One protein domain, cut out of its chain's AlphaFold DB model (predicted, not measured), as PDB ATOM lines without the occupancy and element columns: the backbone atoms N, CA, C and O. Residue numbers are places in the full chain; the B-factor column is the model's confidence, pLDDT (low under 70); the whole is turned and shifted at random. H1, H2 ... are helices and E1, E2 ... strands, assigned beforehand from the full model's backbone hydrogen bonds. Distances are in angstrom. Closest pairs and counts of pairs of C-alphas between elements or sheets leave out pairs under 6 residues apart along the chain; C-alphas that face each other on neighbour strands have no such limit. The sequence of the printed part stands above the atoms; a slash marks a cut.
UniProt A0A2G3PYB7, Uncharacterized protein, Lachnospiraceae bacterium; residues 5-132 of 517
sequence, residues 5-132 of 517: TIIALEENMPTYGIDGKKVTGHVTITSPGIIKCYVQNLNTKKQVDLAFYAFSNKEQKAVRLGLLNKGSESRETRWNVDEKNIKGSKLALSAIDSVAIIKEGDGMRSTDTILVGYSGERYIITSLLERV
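AT A GLANCE: This is residues 5 to 132 of the 517 residues of an uncharacterized protein of Lachnospiraceae bacterium (UniProt A0A2G3PYB7). One strongly curled sheet of eight strands folds back on itself like an open barrel: E5, E4, E7 and E8 form one leaf, E2, E3 and E6 the leaf facing it, and E1 is the hinge. The short helix H1 packs on the outside of the first leaf, at E4 and E5. The printed part has 128 residues, with eight named strands in a row and then one named helix; the sheet's order is E5 - E4 - E7 - E8 - E1 - E2 - E3 - E6, all antiparallel. The class is mostly strand, though under half of the residues are in named elements. The whole is compact, with a radius of gyration of the C-alphas of 13.7 A and spans of 40 by 31 by 26 A.

HOW THE PARTS SIT: E1, residues 5 to 11, and E2, residues 24 to 30, form a hairpin, with N 7 and O 27 at 2.8 A. E3, residues 34 to 40, forms a hairpin with E2, with N 28 and O 36 at 2.8 A; E1 E2 E3 is a meander, each strand the antiparallel neighbour of the one before. E4, residues 50 to 56, and E5, residues 61 to 67, are a hairpin too, with N 63 and O 54 at 2.8 A. E6, residues 76 to 80, is antiparallel to E3 at 163 degrees, with N 37 and O 77 at 2.8 A. The edge strands E5 and E6 have their closest C-alphas, Leu 65 and Trp 79, 7.5 A apart. E7, residues 98 to 103, is antiparallel to E4, with N 53 and O 100 at 2.9 A. E8, residues 112 to 118, makes a hairpin with E7, with N 101 and O 115 at 2.9 A. The pairing of E1 is staggered: residues 5 to 9 pair with E2 and 10 to 11 with E8, where N 10 and O 116 are 2.8 A apart. H1, residues 126 to 129, is on the sheet at a height of 7.4 A, only just over E4, with 3 of its 4 C-alphas there. H1 is too short for an O i to N i+4 pair; its one O i to N i+3 pair is within hydrogen-bond range.

IN THESE COORDINATES: E1 begins at C-alpha 5 (272.146, 541.002, 466.503) and measures 19.5 A. E2 measures 20.2 A, E3 19.9 A, E4 20.1 A, E5 19.0 A, E6 13.3 A, E7 16.9 A and E8 17.8 A. H1 measures 4.9 A and ends at C-alpha 129 (255.102, 550.053, 476.012).

THE WHOLE: The C-alphas farthest apart, Asp 19 and Lys 84, are 40.6 A apart. The printed part has no cut. The links E1 to E2 and E6 to E7 are long. Residue 20, residues 44 to 48 and residues 69 to 74 have pLDDT under 70; the mean of the printed part is 84.2.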
ATOM      1  N   THR A   5     272.396 541.099 465.063       86.94
ATOM      2  CA  THR A   5     272.146 541.002 466.503       86.94
ATOM      3  C   THR A   5     271.215 539.832 466.765       86.94
ATOM      4  O   THR A   5     270.174 539.710 466.119       86.94
ATOM      5  N   ILE A   6     271.569 538.987 467.731       91.31
ATOM      6  CA  ILE A   6     270.715 537.907 468.226       91.31
ATOM      7  C   ILE A   6     270.308 538.257 469.656       91.31
ATOM      8  O   ILE A   6     271.162 538.543 470.488       91.31
ATOM      9  N   ILE A   7     269.007 538.235 469.932       93.00
ATOM     10  CA  ILE A   7     268.436 538.499 471.252       93.00
ATOM     11  C   ILE A   7     267.699 537.246 471.717       93.00
ATOM     12  O   ILE A   7     266.752 536.803 471.065       93.00
ATOM     13  N   ALA A   8     268.127 536.671 472.839       91.38
ATOM     14  CA  ALA A   8     267.419 535.565 473.474       91.38
ATOM     15  C   ALA A   8     266.160 536.086 474.184       91.38
ATOM     16  O   ALA A   8     266.197 537.125 474.840       91.38
ATOM     17  N   LEU A   9     265.045 535.371 474.032       91.00
ATOM     18  CA  LEU A   9     263.778 535.687 474.681       91.00
ATOM     19  C   LEU A   9     263.606 534.815 475.924       91.00
ATOM     20  O   LEU A   9     263.610 533.585 475.832       91.00
ATOM     21  N   GLU A  10     263.405 535.466 477.062       87.56
ATOM     22  CA  GLU A  10     263.107 534.846 478.348       87.56
ATOM     23  C   GLU A  10     261.606 534.923 478.647       87.56
ATOM     24  O   GLU A  10     260.916 535.882 478.283       87.56
ATOM     25  N   GLU A  11     261.098 533.886 479.310       86.94
ATOM     26  CA  GLU A  11     259.710 533.801 479.751       86.94
ATOM     27  C   GLU A  11     259.437 534.790 480.880       86.94
ATOM     28  O   GLU A  11     260.050 534.727 481.942       86.94
ATOM     29  N   ASN A  12     258.479 535.683 480.647       84.19
ATOM     30  CA  ASN A  12     258.003 536.636 481.641       84.19
ATOM     31  C   ASN A  12     256.668 536.193 482.266       84.19
ATOM     32  O   ASN A  12     256.398 536.499 483.424       84.19
ATOM     33  N   MET A  13     255.839 535.431 481.534       80.50
ATOM     34  CA  MET A  13     254.616 534.814 482.067       80.50
ATOM     35  C   MET A  13     254.515 533.319 481.709       80.50
ATOM     36  O   MET A  13     254.355 532.997 480.531       80.50
ATOM     37  N   PRO A  14     254.486 532.405 482.702       78.00
ATOM     38  CA  PRO A  14     254.501 530.954 482.469       78.00
ATOM     39  C   PRO A  14     253.166 530.370 481.972       78.00
ATOM     40  O   PRO A  14     253.065 529.201 481.611       78.00
ATOM     41  N   THR A  15     252.102 531.174 481.913       78.75
ATOM     42  CA  THR A  15     250.734 530.714 481.607       78.75
ATOM     43  C   THR A  15     250.483 530.418 480.123       78.75
ATOM     44  O   THR A  15     249.412 529.910 479.754       78.75
ATOM     45  N   TYR A  16     251.445 530.737 479.255       77.62
ATOM     46  CA  TYR A  16     251.313 530.665 477.797       77.62
ATOM     47  C   TYR A  16     252.032 529.462 477.160       77.62
ATOM     48  O   TYR A  16     251.954 529.279 475.943       77.62
ATOM     49  N   GLY A  17     252.658 528.612 477.978       78.81
ATOM     50  CA  GLY A  17     253.286 527.356 477.572       78.81
ATOM     51  C   GLY A  17     252.308 526.257 477.142       78.81
ATOM     52  O   GLY A  17     251.172 526.175 477.619       78.81
ATOM     53  N   ILE A  18     252.744 525.384 476.230       80.12
ATOM     54  CA  ILE A  18     252.075 524.107 475.933       80.12
ATOM     55  C   ILE A  18     252.370 523.133 477.079       80.12
ATOM     56  O   ILE A  18     253.535 522.884 477.381       80.12
ATOM     57  N   ASP A  19     251.324 522.568 477.684       76.44
ATOM     58  CA  ASP A  19     251.411 521.525 478.718       76.44
ATOM     59  C   ASP A  19     252.359 521.878 479.887       76.44
ATOM     60  O   ASP A  19     253.100 521.030 480.377       76.44
ATOM     61  N   GLY A  20     252.386 523.154 480.296       69.38
ATOM     62  CA  GLY A  20     253.237 523.642 481.392       69.38
ATOM     63  C   GLY A  20     254.726 523.789 481.047       69.38
ATOM     64  O   GLY A  20     255.535 524.070 481.925       69.38
ATOM     65  N   LYS A  21     255.121 523.611 479.780       80.19
ATOM     66  CA  LYS A  21     256.507 523.834 479.342       80.19
ATOM     67  C   LYS A  21     256.805 525.319 479.185       80.19
ATOM     68  O   LYS A  21     256.017 526.038 478.578       80.19
ATOM     69  N   LYS A  22     258.001 525.728 479.615       80.94
ATOM     70  CA  LYS A  22     258.496 527.099 479.451       80.94
ATOM     71  C   LYS A  22     258.514 527.525 477.985       80.94
ATOM     72  O   LYS A  22     259.044 526.808 477.119       80.94
ATOM     73  N   VAL A  23     257.958 528.702 477.715       84.75
ATOM     74  CA  VAL A  23     258.032 529.356 476.408       84.75
ATOM     75  C   VAL A  23     259.430 529.946 476.241       84.75
ATOM     76  O   VAL A  23     259.930 530.652 477.107       84.75
ATOM     77  N   THR A  24     260.081 529.653 475.121       85.62
ATOM     78  CA  THR A  24     261.425 530.170 474.817       85.62
ATOM     79  C   THR A  24     261.475 530.674 473.388       85.62
ATOM     80  O   THR A  24     260.650 530.297 472.551       85.62
ATOM     81  N   GLY A  25     262.438 531.534 473.079       89.19
ATOM     82  CA  GLY A  25     262.606 532.019 471.721       89.19
ATOM     83  C   GLY A  25     263.892 532.795 471.521       89.19
ATOM     84  O   GLY A  25     264.658 533.028 472.452       89.19
ATOM     85  N   HIS A  26     264.120 533.210 470.286       91.81
ATOM     86  CA  HIS A  26     265.165 534.165 469.956       91.81
ATOM     87  C   HIS A  26     264.707 535.062 468.812       91.81
ATOM     88  O   HIS A  26     263.825 534.711 468.021       91.81
ATOM     89  N   VAL A  27     265.315 536.236 468.733       93.56
ATOM     90  CA  VAL A  27     265.101 537.201 467.664       93.56
ATOM     91  C   VAL A  27     266.429 537.485 466.998       93.56
ATOM     92  O   VAL A  27     267.388 537.853 467.667       93.56
ATOM     93  N   THR A  28     266.466 537.359 465.681       91.81
ATOM     94  CA  THR A  28     267.622 537.716 464.867       91.81
ATOM     95  C   THR A  28     267.293 538.973 464.074       91.81
ATOM     96  O   THR A  28     266.326 539.010 463.311       91.81
ATOM     97  N   ILE A  29     268.109 540.005 464.248       92.12
ATOM     98  CA  ILE A  29     268.020 541.288 463.559       92.12
ATOM     99  C   ILE A  29     269.203 541.359 462.597       92.12
ATOM    100  O   ILE A  29     270.352 541.412 463.025       92.12
ATOM    101  N   THR A  30     268.924 541.339 461.297       89.75
ATOM    102  CA  THR A  30     269.935 541.263 460.232       89.75
ATOM    103  C   THR A  30     269.763 542.383 459.220       89.75
ATOM    104  O   THR A  30     268.648 542.705 458.817       89.75
ATOM    105  N   SER A  31     270.872 542.956 458.766       83.62
ATOM    106  CA  SER A  31     270.905 543.797 457.568       83.62
ATOM    107  C   SER A  31     270.816 542.911 456.308       83.62
ATOM    108  O   SER A  31     271.495 541.881 456.261       83.62
ATOM    109  N   PRO A  32     269.994 543.247 455.292       83.19
ATOM    110  CA  PRO A  32     269.242 544.491 455.148       83.19
ATOM    111  C   PRO A  32     267.827 544.433 455.746       83.19
ATOM    112  O   PRO A  32     266.920 543.874 455.135       83.19
ATOM    113  N   GLY A  33     267.614 545.047 456.915       85.56
ATOM    114  CA  GLY A  33     266.266 545.311 457.444       85.56
ATOM    115  C   GLY A  33     265.386 544.089 457.744       85.56
ATOM    116  O   GLY A  33     264.166 544.174 457.626       85.56
ATOM    117  N   ILE A  34     265.957 542.939 458.098       90.25
ATOM    118  CA  ILE A  34     265.216 541.698 458.351       90.25
ATOM    119  C   ILE A  34     265.205 541.397 459.849       90.25
ATOM    120  O   ILE A  34     266.253 541.158 460.447       90.25
ATOM    121  N   ILE A  35     264.008 541.330 460.432       91.69
ATOM    122  CA  ILE A  35     263.786 540.867 461.805       91.69
ATOM    123  C   ILE A  35     263.095 539.509 461.737       91.69
ATOM    124  O   ILE A  35     262.015 539.380 461.160       91.69
ATOM    125  N   LYS A  36     263.719 538.493 462.325       92.00
ATOM    126  CA  LYS A  36     263.187 537.134 462.439       92.00
ATOM    127  C   LYS A  36     262.950 536.827 463.901       92.00
ATOM    128  O   LYS A  36     263.871 536.952 464.696       92.00
ATOM    129  N   CYS A  37     261.745 536.413 464.255       91.44
ATOM    130  CA  CYS A  37     261.423 535.948 465.595       91.44
ATOM    131  C   CYS A  37     261.047 534.476 465.536       91.44
ATOM    132  O   CYS A  37     260.163 534.079 464.776       91.44
ATOM    133  N   TYR A  38     261.726 533.689 466.356       89.56
ATOM    134  CA  TYR A  38     261.485 532.272 466.520       89.56
ATOM    135  C   TYR A  38     261.008 532.006 467.943       89.56
ATOM    136  O   TYR A  38     261.672 532.402 468.902       89.56
ATOM    137  N   VAL A  39     259.869 531.329 468.081       88.00
ATOM    138  CA  VAL A  39     259.261 531.023 469.383       88.00
ATOM    139  C   VAL A  39     258.920 529.538 469.455       88.00
ATOM    140  O   VAL A  39     258.339 528.968 468.531       88.00
ATOM    141  N   GLN A  40     259.270 528.900 470.569       84.62
ATOM    142  CA  GLN A  40     258.973 527.504 470.872       84.62
ATOM    143  C   GLN A  40     258.036 527.380 472.067       84.62
ATOM    144  O   GLN A  40     257.994 528.237 472.945       84.62
ATOM    145  N   ASN A  41     257.310 526.259 472.106       81.88
ATOM    146  CA  ASN A  41     256.417 525.867 473.201       81.88
ATOM    147  C   ASN A  41     255.276 526.854 473.495       81.88
ATOM    148  O   ASN A  41     254.610 526.717 474.514       81.88
ATOM    149  N   LEU A  42     255.008 527.810 472.602       80.88
ATOM    150  CA  LEU A  42     253.887 528.732 472.726       80.88
ATOM    151  C   LEU A  42     252.565 528.025 472.404       80.88
ATOM    152  O   LEU A  42     252.413 527.408 471.347       80.88
ATOM    153  N   ASN A  43     251.583 528.149 473.293       75.19
ATOM    154  CA  ASN A  43     250.283 527.511 473.132       75.19
ATOM    155  C   ASN A  43     249.397 528.239 472.107       75.19
ATOM    156  O   ASN A  43     248.649 529.160 472.432       75.19
ATOM    157  N   THR A  44     249.436 527.770 470.860       65.62
ATOM    158  CA  THR A  44     248.630 528.293 469.743       65.62
ATOM    159  C   THR A  44     247.131 528.002 469.871       65.62
ATOM    160  O   THR A  44     246.325 528.680 469.232       65.62
ATOM    161  N   LYS A  45     246.722 527.049 470.724       59.41
ATOM    162  CA  LYS A  45     245.304 526.689 470.914       59.41
ATOM    163  C   LYS A  45     244.504 527.773 471.640       59.41
ATOM    164  O   LYS A  45     243.288 527.800 471.509       59.41
ATOM    165  N   LYS A  46     245.162 528.692 472.361       58.50
ATOM    166  CA  LYS A  46     244.488 529.785 473.087       58.50
ATOM    167  C   LYS A  46     244.000 530.943 472.188       58.50
ATOM    168  O   LYS A  46     243.481 531.911 472.723       58.50
ATOM    169  N   GLN A  47     244.147 530.872 470.855       55.47
ATOM    170  CA  GLN A  47     243.667 531.884 469.882       55.47
ATOM    171  C   GLN A  47     244.066 533.348 470.175       55.47
ATOM    172  O   GLN A  47     243.483 534.287 469.634       55.47
ATOM    173  N   VAL A  48     245.108 533.573 470.970       68.00
ATOM    174  CA  VAL A  48     245.513 534.919 471.380       68.00
ATOM    175  C   VAL A  48     246.273 535.617 470.250       68.00
ATOM    176  O   VAL A  48     247.210 535.048 469.690       68.00
ATOM    177  N   ASP A  49     245.867 536.837 469.894       79.50
ATOM    178  CA  ASP A  49     246.658 537.727 469.036       79.50
ATOM    179  C   ASP A  49     247.870 538.236 469.811       79.50
ATOM    180  O   ASP A  49     247.753 539.051 470.724       79.50
ATOM    181  N   LEU A  50     249.041 537.702 469.468       86.88
ATOM    182  CA  LEU A  50     250.307 538.117 470.052       86.88
ATOM    183  C   LEU A  50     251.022 539.057 469.101       86.88
ATOM    184  O   LEU A  50     251.264 538.710 467.945       86.88
ATOM    185  N   ALA A  51     251.379 540.227 469.602       90.19
ATOM    186  CA  ALA A  51     252.094 541.252 468.878       90.19
ATOM    187  C   ALA A  51     253.567 541.291 469.287       90.19
ATOM    188  O   ALA A  51     253.934 541.069 470.441       90.19
ATOM    189  N   PHE A  52     254.412 541.598 468.311       92.81
ATOM    190  CA  PHE A  52     255.837 541.802 468.485       92.81
ATOM    191  C   PHE A  52     256.149 543.295 468.601       92.81
ATOM    192  O   PHE A  52     255.754 544.094 467.740       92.81
ATOM    193  N   TYR A  53     256.915 543.647 469.628       93.81
ATOM    194  CA  TYR A  53     257.380 545.000 469.899       93.81
ATOM    195  C   TYR A  53     258.908 545.044 469.957       93.81
ATOM    196  O   TYR A  53     259.545 544.166 470.536       93.81
ATOM    197  N   ALA A  54     259.488 546.088 469.369       93.06
ATOM    198  CA  ALA A  54     260.906 546.414 469.473       93.06
ATOM    199  C   ALA A  54     261.083 547.719 470.249       93.06
ATOM    200  O   ALA A  54     260.289 548.649 470.086       93.06
ATOM    201  N   PHE A  55     262.130 547.798 471.064       93.94
ATOM    202  CA  PHE A  55     262.392 548.924 471.951       93.94
ATOM    203  C   PHE A  55     263.842 549.392 471.819       93.94
ATOM    204  O   PHE A  55     264.730 548.636 471.422       93.94
ATOM    205  N   SER A  56     264.056 550.658 472.165       92.38
ATOM    206  CA  SER A  56     265.373 551.257 472.342       92.38
ATOM    207  C   SER A  56     265.385 552.082 473.615       92.38
ATOM    208  O   SER A  56     264.679 553.094 473.701       92.38
ATOM    209  N   ASN A  57     266.191 551.679 474.593       89.50
ATOM    210  CA  ASN A  57     266.415 552.470 475.798       89.50
ATOM    211  C   ASN A  57     267.196 553.748 475.473       89.50
ATOM    212  O   ASN A  57     266.870 554.825 475.964       89.50
ATOM    213  N   LYS A  58     268.192 553.665 474.582       87.81
ATOM    214  CA  LYS A  58     268.996 554.835 474.182       87.81
ATOM    215  C   LYS A  58     268.160 555.922 473.515       87.81
ATOM    216  O   LYS A  58     268.354 557.101 473.796       87.81
ATOM    217  N   GLU A  59     267.232 555.536 472.642       88.12
ATOM    218  CA  GLU A  59     266.357 556.492 471.959       88.12
ATOM    219  C   GLU A  59     265.032 556.755 472.691       88.12
ATOM    220  O   GLU A  59     264.270 557.613 472.249       88.12
ATOM    221  N   GLN A  60     264.747 556.040 473.789       88.81
ATOM    222  CA  GLN A  60     263.482 556.109 474.538       88.81
ATOM    223  C   GLN A  60     262.245 555.907 473.642       88.81
ATOM    224  O   GLN A  60     261.247 556.630 473.738       88.81
ATOM    225  N   LYS A  61     262.314 554.916 472.744       89.69
ATOM    226  CA  LYS A  61     261.269 554.609 471.754       89.69
ATOM    227  C   LYS A  61     260.865 553.143 471.793       89.69
ATOM    228  O   LYS A  61     261.678 552.267 472.076       89.69
ATOM    229  N   ALA A  62     259.615 552.892 471.423       91.62
ATOM    230  CA  ALA A  62     259.078 551.562 471.178       91.62
ATOM    231  C   ALA A  62     258.293 551.543 469.866       91.62
ATOM    232  O   ALA A  62     257.772 552.568 469.421       91.62
ATOM    233  N   VAL A  63     258.235 550.379 469.226       92.00
ATOM    234  CA  VAL A  63     257.587 550.201 467.926       92.00
ATOM    235  C   VAL A  63     256.897 548.854 467.871       92.00
ATOM    236  O   VAL A  63     257.522 547.813 468.071       92.00
ATOM    237  N   ARG A  64     255.612 548.872 467.516       92.19
ATOM    238  CA  ARG A  64     254.846 547.673 467.181       92.19
ATOM    239  C   ARG A  64     255.155 547.241 465.748       92.19
ATOM    240  O   ARG A  64     254.896 547.988 464.804       92.19
ATOM    241  N   LEU A  65     255.673 546.030 465.567       88.44
ATOM    242  CA  LEU A  65     256.020 545.503 464.241       88.44
ATOM    243  C   LEU A  65     254.863 544.760 463.577       88.44
ATOM    244  O   LEU A  65     254.652 544.907 462.369       88.44
ATOM    245  N   GLY A  66     254.090 544.012 464.363       87.19
ATOM    246  CA  GLY A  66     252.923 543.278 463.887       87.19
ATOM    247  C   GLY A  66     252.622 542.043 464.726       87.19
ATOM    248  O   GLY A  66     253.249 541.815 465.756       87.19
ATOM    249  N   LEU A  67     251.652 541.254 464.268       86.94
ATOM    250  CA  LEU A  67     251.254 540.007 464.914       86.94
ATOM    251  C   LEU A  67     252.214 538.866 464.556       86.94
ATOM    252  O   LEU A  67     252.762 538.830 463.451       86.94
ATOM    253  N   LEU A  68     252.399 537.933 465.488       83.88
ATOM    254  CA  LEU A  68     253.040 536.647 465.232       83.88
ATOM    255  C   LEU A  68     252.146 535.807 464.315       83.88
ATOM    256  O   LEU A  68     250.919 535.831 464.437       83.88
ATOM    257  N   ASN A  69     252.757 535.059 463.395       69.69
ATOM    258  CA  ASN A  69     252.015 534.257 462.427       69.69
ATOM    259  C   ASN A  69     251.132 533.213 463.133       69.69
ATOM    260  O   ASN A  69     251.615 532.212 463.666       69.69
ATOM    261  N   LYS A  70     249.814 533.431 463.104       57.12
ATOM    262  CA  LYS A  70     248.813 532.458 463.544       57.12
ATOM    263  C   LYS A  70     248.683 531.362 462.485       57.12
ATOM    264  O   LYS A  70     248.162 531.600 461.402       57.12
ATOM    265  N   GLY A  71     249.129 530.149 462.809       50.62
ATOM    266  CA  GLY A  71     248.768 528.944 462.052       50.62
ATOM    267  C   GLY A  71     249.674 528.563 460.879       50.62
ATOM    268  O   GLY A  71     249.285 527.720 460.078       50.62
ATOM    269  N   SER A  72     250.875 529.129 460.763       48.59
ATOM    270  CA  SER A  72     251.891 528.584 459.854       48.59
ATOM    271  C   SER A  72     252.585 527.389 460.514       48.59
ATOM    272  O   SER A  72     252.920 527.453 461.692       48.59
ATOM    273  N   GLU A  73     252.880 526.323 459.767       53.09
ATOM    274  CA  GLU A  73     253.757 525.229 460.238       53.09
ATOM    275  C   GLU A  73     255.158 525.738 460.643       53.09
ATOM    276  O   GLU A  73     255.880 525.100 461.411       53.09
ATOM    277  N   SER A  74     255.527 526.927 460.156       62.53
ATOM    278  CA  SER A  74     256.737 527.641 460.534       62.53
ATOM    279  C   SER A  74     256.601 528.311 461.904       62.53
ATOM    280  O   SER A  74     255.794 529.219 462.094       62.53
ATOM    281  N   ARG A  75     257.482 527.925 462.834       73.31
ATOM    282  CA  ARG A  75     257.688 528.569 464.148       73.31
ATOM    283  C   ARG A  75     258.420 529.922 464.062       73.31
ATOM    284  O   ARG A  75     258.714 530.530 465.088       73.31
ATOM    285  N   GLU A  76     258.747 530.367 462.849       84.50
ATOM    286  CA  GLU A  76     259.451 531.615 462.555       84.50
ATOM    287  C   GLU A  76     258.490 532.641 461.937       84.50
ATOM    288  O   GLU A  76     257.817 532.361 460.940       84.50
ATOM    289  N   THR A  77     258.464 533.850 462.501       87.00
ATOM    290  CA  THR A  77     257.821 535.030 461.905       87.00
ATOM    291  C   THR A  77     258.896 536.000 461.425       87.00
ATOM    292  O   THR A  77     259.848 536.290 462.149       87.00
ATOM    293  N   ARG A  78     258.752 536.507 460.196       89.62
ATOM    294  CA  ARG A  78     259.718 537.408 459.561       89.62
ATOM    295  C   ARG A  78     259.063 538.733 459.196       89.62
ATOM    296  O   ARG A  78     258.041 538.749 458.514       89.62
ATOM    297  N   TRP A  79     259.712 539.834 459.562       90.75
ATOM    298  CA  TRP A  79     259.350 541.186 459.145       90.75
ATOM    299  C   TRP A  79     260.488 541.815 458.349       90.75
ATOM    300  O   TRP A  79     261.651 541.741 458.742       90.75
ATOM    301  N   ASN A  80     260.133 542.463 457.240       90.69
ATOM    302  CA  ASN A  80     261.038 543.329 456.492       90.69
ATOM    303  C   ASN A  80     260.728 544.785 456.875       90.69
ATOM    304  O   ASN A  80     259.574 545.219 456.794       90.69
ATOM    305  N   VAL A  81     261.743 545.518 457.321       89.75
ATOM    306  CA  VAL A  81     261.653 546.882 457.853       89.75
ATOM    307  C   VAL A  81     262.730 547.772 457.238       89.75
ATOM    308  O   VAL A  81     263.759 547.288 456.780       89.75
ATOM    309  N   ASP A  82     262.502 549.083 457.232       87.19
ATOM    310  CA  ASP A  82     263.537 550.054 456.870       87.19
ATOM    311  C   ASP A  82     264.573 550.147 458.003       87.19
ATOM    312  O   ASP A  82     264.215 550.328 459.169       87.19
ATOM    313  N   GLU A  83     265.857 550.031 457.656       84.69
ATOM    314  CA  GLU A  83     266.974 550.061 458.600       84.69
ATOM    315  C   GLU A  83     267.076 551.367 459.385       84.69
ATOM    316  O   GLU A  83     267.557 551.370 460.517       84.69
ATOM    317  N   LYS A  84     266.660 552.487 458.788       85.69
ATOM    318  CA  LYS A  84     266.777 553.815 459.409       85.69
ATOM    319  C   LYS A  84     265.482 554.269 460.067       85.69
ATOM    320  O   LYS A  84     265.495 555.224 460.841       85.69
ATOM    321  N   ASN A  85     264.363 553.636 459.724       86.88
ATOM    322  CA  ASN A  85     263.051 554.081 460.155       86.88
ATOM    323  C   ASN A  85     262.038 552.936 460.223       86.88
ATOM    324  O   ASN A  85     261.169 552.772 459.361       86.88
ATOM    325  N   ILE A  86     262.104 552.164 461.300       87.00
ATOM    326  CA  ILE A  86     261.202 551.035 461.497       87.00
ATOM    327  C   ILE A  86     259.759 551.541 461.607       87.00
ATOM    328  O   ILE A  86     259.394 552.215 462.568       87.00
ATOM    329  N   LYS A  87     258.921 551.212 460.615       82.56
ATOM    330  CA  LYS A  87     257.480 551.537 460.582       82.56
ATOM    331  C   LYS A  87     257.153 553.030 460.803       82.56
ATOM    332  O   LYS A  87     256.089 553.351 461.318       82.56
ATOM    333  N   GLY A  88     258.037 553.951 460.411       79.12
ATOM    334  CA  GLY A  88     257.787 555.396 460.541       79.12
ATOM    335  C   GLY A  88     258.099 555.994 461.921       79.12
ATOM    336  O   GLY A  88     257.908 557.191 462.123       79.12
ATOM    337  N   SER A  89     258.611 555.193 462.859       79.88
ATOM    338  CA  SER A  89     258.922 555.596 464.241       79.88
ATOM    339  C   SER A  89     260.197 556.436 464.416       79.88
ATOM    340  O   SER A  89     260.491 556.904 465.517       79.88
ATOM    341  N   LYS A  90     260.985 556.607 463.348       84.44
ATOM    342  CA  LYS A  90     262.356 557.139 463.366       84.44
ATOM    343  C   LYS A  90     263.299 556.342 464.275       84.44
ATOM    344  O   LYS A  90     264.254 556.923 464.783       84.44
ATOM    345  N   LEU A  91     262.996 555.075 464.549       86.94
ATOM    346  CA  LEU A  91     263.899 554.164 465.241       86.94
ATOM    347  C   LEU A  91     264.769 553.444 464.207       86.94
ATOM    348  O   LEU A  91     264.238 552.879 463.245       86.94
ATOM    349  N   ALA A  92     266.085 553.463 464.414       88.12
ATOM    350  CA  ALA A  92     267.028 552.718 463.591       88.12
ATOM    351  C   ALA A  92     267.142 551.254 464.049       88.12
ATOM    352  O   ALA A  92     267.061 550.944 465.236       88.12
ATOM    353  N   LEU A  93     267.409 550.350 463.109       87.00
ATOM    354  CA  LEU A  93     267.586 548.917 463.357       87.00
ATOM    355  C   LEU A  93     268.762 548.622 464.291       87.00
ATOM    356  O   LEU A  93     268.671 547.740 465.137       87.00
ATOM    357  N   SER A  94     269.843 549.395 464.177       87.94
ATOM    358  CA  SER A  94     271.018 549.298 465.051       87.94
ATOM    359  C   SER A  94     270.768 549.787 466.479       87.94
ATOM    360  O   SER A  94     271.596 549.545 467.351       87.94
ATOM    361  N   ALA A  95     269.683 550.531 466.708       89.31
ATOM    362  CA  ALA A  95     269.349 551.097 468.009       89.31
ATOM    363  C   ALA A  95     268.426 550.191 468.836       89.31
ATOM    364  O   ALA A  95     268.173 550.511 469.997       89.31
ATOM    365  N   ILE A  96     267.924 549.088 468.262       91.56
ATOM    366  CA  ILE A  96     267.130 548.107 469.006       91.56
ATOM    367  C   ILE A  96     268.039 547.413 470.012       91.56
ATOM    368  O   ILE A  96     268.977 546.715 469.629       91.56
ATOM    369  N   ASP A  97     267.721 547.577 471.290       92.00
ATOM    370  CA  ASP A  97     268.424 546.927 472.389       92.00
ATOM    371  C   ASP A  97     267.548 545.914 473.137       92.00
ATOM    372  O   ASP A  97     268.105 545.025 473.785       92.00
ATOM    373  N   SER A  98     266.218 545.965 472.991       93.12
ATOM    374  CA  SER A  98     265.312 544.940 473.515       93.12
ATOM    375  C   SER A  98     264.071 544.703 472.650       93.12
ATOM    376  O   SER A  98     263.700 545.496 471.779       93.12
ATOM    377  N   VAL A  99     263.433 543.560 472.883       94.88
ATOM    378  CA  VAL A  99     262.267 543.067 472.145       94.88
ATOM    379  C   VAL A  99     261.310 542.363 473.101       94.88
ATOM    380  O   VAL A  99     261.737 541.749 474.079       94.88
ATOM    381  N   ALA A 100     260.012 542.421 472.813       93.50
ATOM    382  CA  ALA A 100     259.005 541.724 473.604       93.50
ATOM    383  C   ALA A 100     257.871 541.166 472.745       93.50
ATOM    384  O   ALA A 100     257.514 541.724 471.703       93.50
ATOM    385  N   ILE A 101     257.282 540.071 473.221       91.56
ATOM    386  CA  ILE A 101     256.060 539.482 472.674       91.56
ATOM    387  C   ILE A 101     254.950 539.673 473.689       91.56
ATOM    388  O   ILE A 101     255.066 539.274 474.850       91.56
ATOM    389  N   ILE A 102     253.873 540.289 473.226       90.50
ATOM    390  CA  ILE A 102     252.853 540.869 474.081       90.50
ATOM    391  C   ILE A 102     251.484 540.448 473.567       90.50
ATOM    392  O   ILE A 102     251.204 540.526 472.372       90.50
ATOM    393  N   LYS A 103     250.619 540.016 474.476       88.81
ATOM    394  CA  LYS A 103     249.183 539.942 474.230       88.81
ATOM    395  C   LYS A 103     248.599 541.321 474.485       88.81
ATOM    396  O   LYS A 103     248.634 541.809 475.613       88.81
ATOM    397  N   GLU A 104     248.078 541.931 473.433       86.31
ATOM    398  CA  GLU A 104     247.504 543.270 473.512       86.31
ATOM    399  C   GLU A 104     246.169 543.230 474.261       86.31
ATOM    400  O   GLU A 104     245.313 542.393 473.968       86.31
ATOM    401  N   GLY A 105     246.001 544.136 475.223       79.56
ATOM    402  CA  GLY A 105     244.724 544.430 475.861       79.56
ATOM    403  C   GLY A 105     244.363 545.908 475.710       79.56
ATOM    404  O   GLY A 105     245.174 546.708 475.248       79.56
ATOM    405  N   ASP A 106     243.154 546.280 476.135       76.38
ATOM    406  CA  ASP A 106     242.644 547.663 476.075       76.38
ATOM    407  C   ASP A 106     243.471 548.691 476.881       76.38
ATOM    408  O   ASP A 106     243.293 549.898 476.724       76.38
ATOM    409  N   GLY A 107     244.385 548.231 477.741       77.94
ATOM    410  CA  GLY A 107     245.351 549.059 478.458       77.94
ATOM    411  C   GLY A 107     246.415 548.212 479.157       77.94
ATOM    412  O   GLY A 107     246.416 546.984 479.049       77.94
ATOM    413  N   MET A 108     247.310 548.844 479.924       80.12
ATOM    414  CA  MET A 108     248.406 548.133 480.611       80.12
ATOM    415  C   MET A 108     247.915 547.037 481.570       80.12
ATOM    416  O   MET A 108     248.565 546.008 481.705       80.12
ATOM    417  N   ARG A 109     246.740 547.211 482.192       75.25
ATOM    418  CA  ARG A 109     246.154 546.225 483.122       75.25
ATOM    419  C   ARG A 109     245.689 544.930 482.452       75.25
ATOM    420  O   ARG A 109     245.626 543.902 483.114       75.25
ATOM    421  N   SER A 110     245.329 544.992 481.174       80.31
ATOM    422  CA  SER A 110     244.849 543.852 480.383       80.31
ATOM    423  C   SER A 110     245.881 543.363 479.361       80.31
ATOM    424  O   SER A 110     245.596 542.446 478.593       80.31
ATOM    425  N   THR A 111     247.068 543.972 479.354       85.38
ATOM    426  CA  THR A 111     248.170 543.645 478.450       85.38
ATOM    427  C   THR A 111     249.145 542.705 479.146       85.38
ATOM    428  O   THR A 111     249.755 543.064 480.151       85.38
ATOM    429  N   ASP A 112     249.348 541.520 478.574       85.94
ATOM    430  CA  ASP A 112     250.271 540.530 479.129       85.94
ATOM    431  C   ASP A 112     251.578 540.517 478.330       85.94
ATOM    432  O   ASP A 112     251.591 540.215 477.137       85.94
ATOM    433  N   THR A 113     252.704 540.798 478.991       89.00
ATOM    434  CA  THR A 113     254.040 540.608 478.404       89.00
ATOM    435  C   THR A 113     254.477 539.163 478.612       89.00
ATOM    436  O   THR A 113     254.752 538.758 479.740       89.00
ATOM    437  N   ILE A 114     254.532 538.384 477.533       88.25
ATOM    438  CA  ILE A 114     254.755 536.933 477.585       88.25
ATOM    439  C   ILE A 114     256.243 536.607 477.550       88.25
ATOM    440  O   ILE A 114     256.730 535.849 478.386       88.25
ATOM    441  N   LEU A 115     256.958 537.188 476.586       90.25
ATOM    442  CA  LEU A 115     258.395 537.009 476.406       90.25
ATOM    443  C   LEU A 115     259.070 538.367 476.318       90.25
ATOM    444  O   LEU A 115     258.536 539.279 475.682       90.25
ATOM    445  N   VAL A 116     260.262 538.471 476.888       93.62
ATOM    446  CA  VAL A 116     261.101 539.664 476.792       93.62
ATOM    447  C   VAL A 116     262.555 539.261 476.588       93.62
ATOM    448  O   VAL A 116     263.006 538.253 477.122       93.62
ATOM    449  N   GLY A 117     263.291 540.026 475.794       93.31
ATOM    450  CA  GLY A 117     264.703 539.777 475.540       93.31
ATOM    451  C   GLY A 117     265.482 541.070 475.401       93.31
ATOM    452  O   GLY A 117     264.970 542.049 474.860       93.31
ATOM    453  N   TYR A 118     266.733 541.053 475.857       93.00
ATOM    454  CA  TYR A 118     267.647 542.194 475.835       93.00
ATOM    455  C   TYR A 118     268.957 541.788 475.151       93.00
ATOM    456  O   TYR A 118     269.449 540.680 475.348       93.00
ATOM    457  N   SER A 119     269.521 542.683 474.346       89.19
ATOM    458  CA  SER A 119     270.855 542.524 473.744       89.19
ATOM    459  C   SER A 119     271.996 542.892 474.703       89.19
ATOM    460  O   SER A 119     273.138 542.513 474.465       89.19
ATOM    461  N   GLY A 120     271.691 543.633 475.774       85.38
ATOM    462  CA  GLY A 120     272.647 544.119 476.766       85.38
ATOM    463  C   GLY A 120     272.004 544.243 478.147       85.38
ATOM    464  O   GLY A 120     271.358 543.309 478.618       85.38
ATOM    465  N   GLU A 121     272.176 545.394 478.801       84.19
ATOM    466  CA  GLU A 121     271.615 545.647 480.132       84.19
ATOM    467  C   GLU A 121     270.083 545.555 480.149       84.19
ATOM    468  O   GLU A 121     269.390 546.027 479.244       84.19
ATOM    469  N   ARG A 122     269.552 544.945 481.213       87.38
ATOM    470  CA  ARG A 122     268.110 544.811 481.433       87.38
ATOM    471  C   ARG A 122     267.541 546.145 481.904       87.38
ATOM    472  O   ARG A 122     268.108 546.787 482.783       87.38
ATOM    473  N   TYR A 123     266.396 546.534 481.357       88.19
ATOM    474  CA  TYR A 123     265.706 547.763 481.738       88.19
ATOM    475  C   TYR A 123     264.188 547.587 481.668       88.19
ATOM    476  O   TYR A 123     263.678 546.631 481.092       88.19
ATOM    477  N   ILE A 124     263.448 548.512 482.271       85.12
ATOM    478  CA  ILE A 124     261.990 548.424 482.366       85.12
ATOM    479  C   ILE A 124     261.352 548.871 481.040       85.12
ATOM    480  O   ILE A 124     261.373 550.051 480.696       85.12
ATOM    481  N   ILE A 125     260.750 547.933 480.298       87.56
ATOM    482  CA  ILE A 125     260.095 548.219 479.006       87.56
ATOM    483  C   ILE A 125     258.667 548.771 479.137       87.56
ATOM    484  O   ILE A 125     258.128 549.310 478.170       87.56
ATOM    485  N   THR A 126     258.037 548.665 480.313       83.94
ATOM    486  CA  THR A 126     256.616 549.008 480.518       83.94
ATOM    487  C   THR A 126     256.319 550.484 480.256       83.94
ATOM    488  O   THR A 126     255.339 550.792 479.581       83.94
ATOM    489  N   SER A 127     257.195 551.395 480.691       83.31
ATOM    490  CA  SER A 127     257.044 552.840 480.456       83.31
ATOM    491  C   SER A 127     257.084 553.212 478.970       83.31
ATOM    492  O   SER A 127     256.472 554.195 478.551       83.31
ATOM    493  N   LEU A 128     257.812 552.438 478.160       86.62
ATOM    494  CA  LEU A 128     257.863 552.623 476.711       86.62
ATOM    495  C   LEU A 128     256.675 551.951 476.020       86.62
ATOM    496  O   LEU A 128     256.156 552.487 475.045       86.62
ATOM    497  N   LEU A 129     256.234 550.803 476.537       87.38
ATOM    498  CA  LEU A 129     255.102 550.053 476.012       87.38
ATOM    499  C   LEU A 129     253.794 550.846 476.107       87.38
ATOM    500  O   LEU A 129     253.073 550.933 475.116       87.38
ATOM    501  N   GLU A 130     253.520 551.473 477.252       85.25
ATOM    502  CA  GLU A 130     252.291 552.247 477.486       85.25
ATOM    503  C   GLU A 130     252.059 553.330 476.419       85.25
ATOM    504  O   GLU A 130     250.928 553.579 476.010       85.25
ATOM    505  N   ARG A 131     253.138 553.922 475.894       83.75
ATOM    506  CA  ARG A 131     253.079 554.966 474.857       83.75
ATOM    507  C   ARG A 131     252.680 554.447 473.475       83.75
ATOM    508  O   ARG A 131     252.330 555.250 472.612       83.75
ATOM    509  N   VAL A 132     252.809 553.144 473.234       84.44
ATOM    510  CA  VAL A 132     252.688 552.527 471.901       84.44
ATOM    511  C   VAL A 132     251.525 551.542 471.826       84.44
ATOM    512  O   VAL A 132     251.149 551.126 470.728       84.44
TER     513      VAL A 132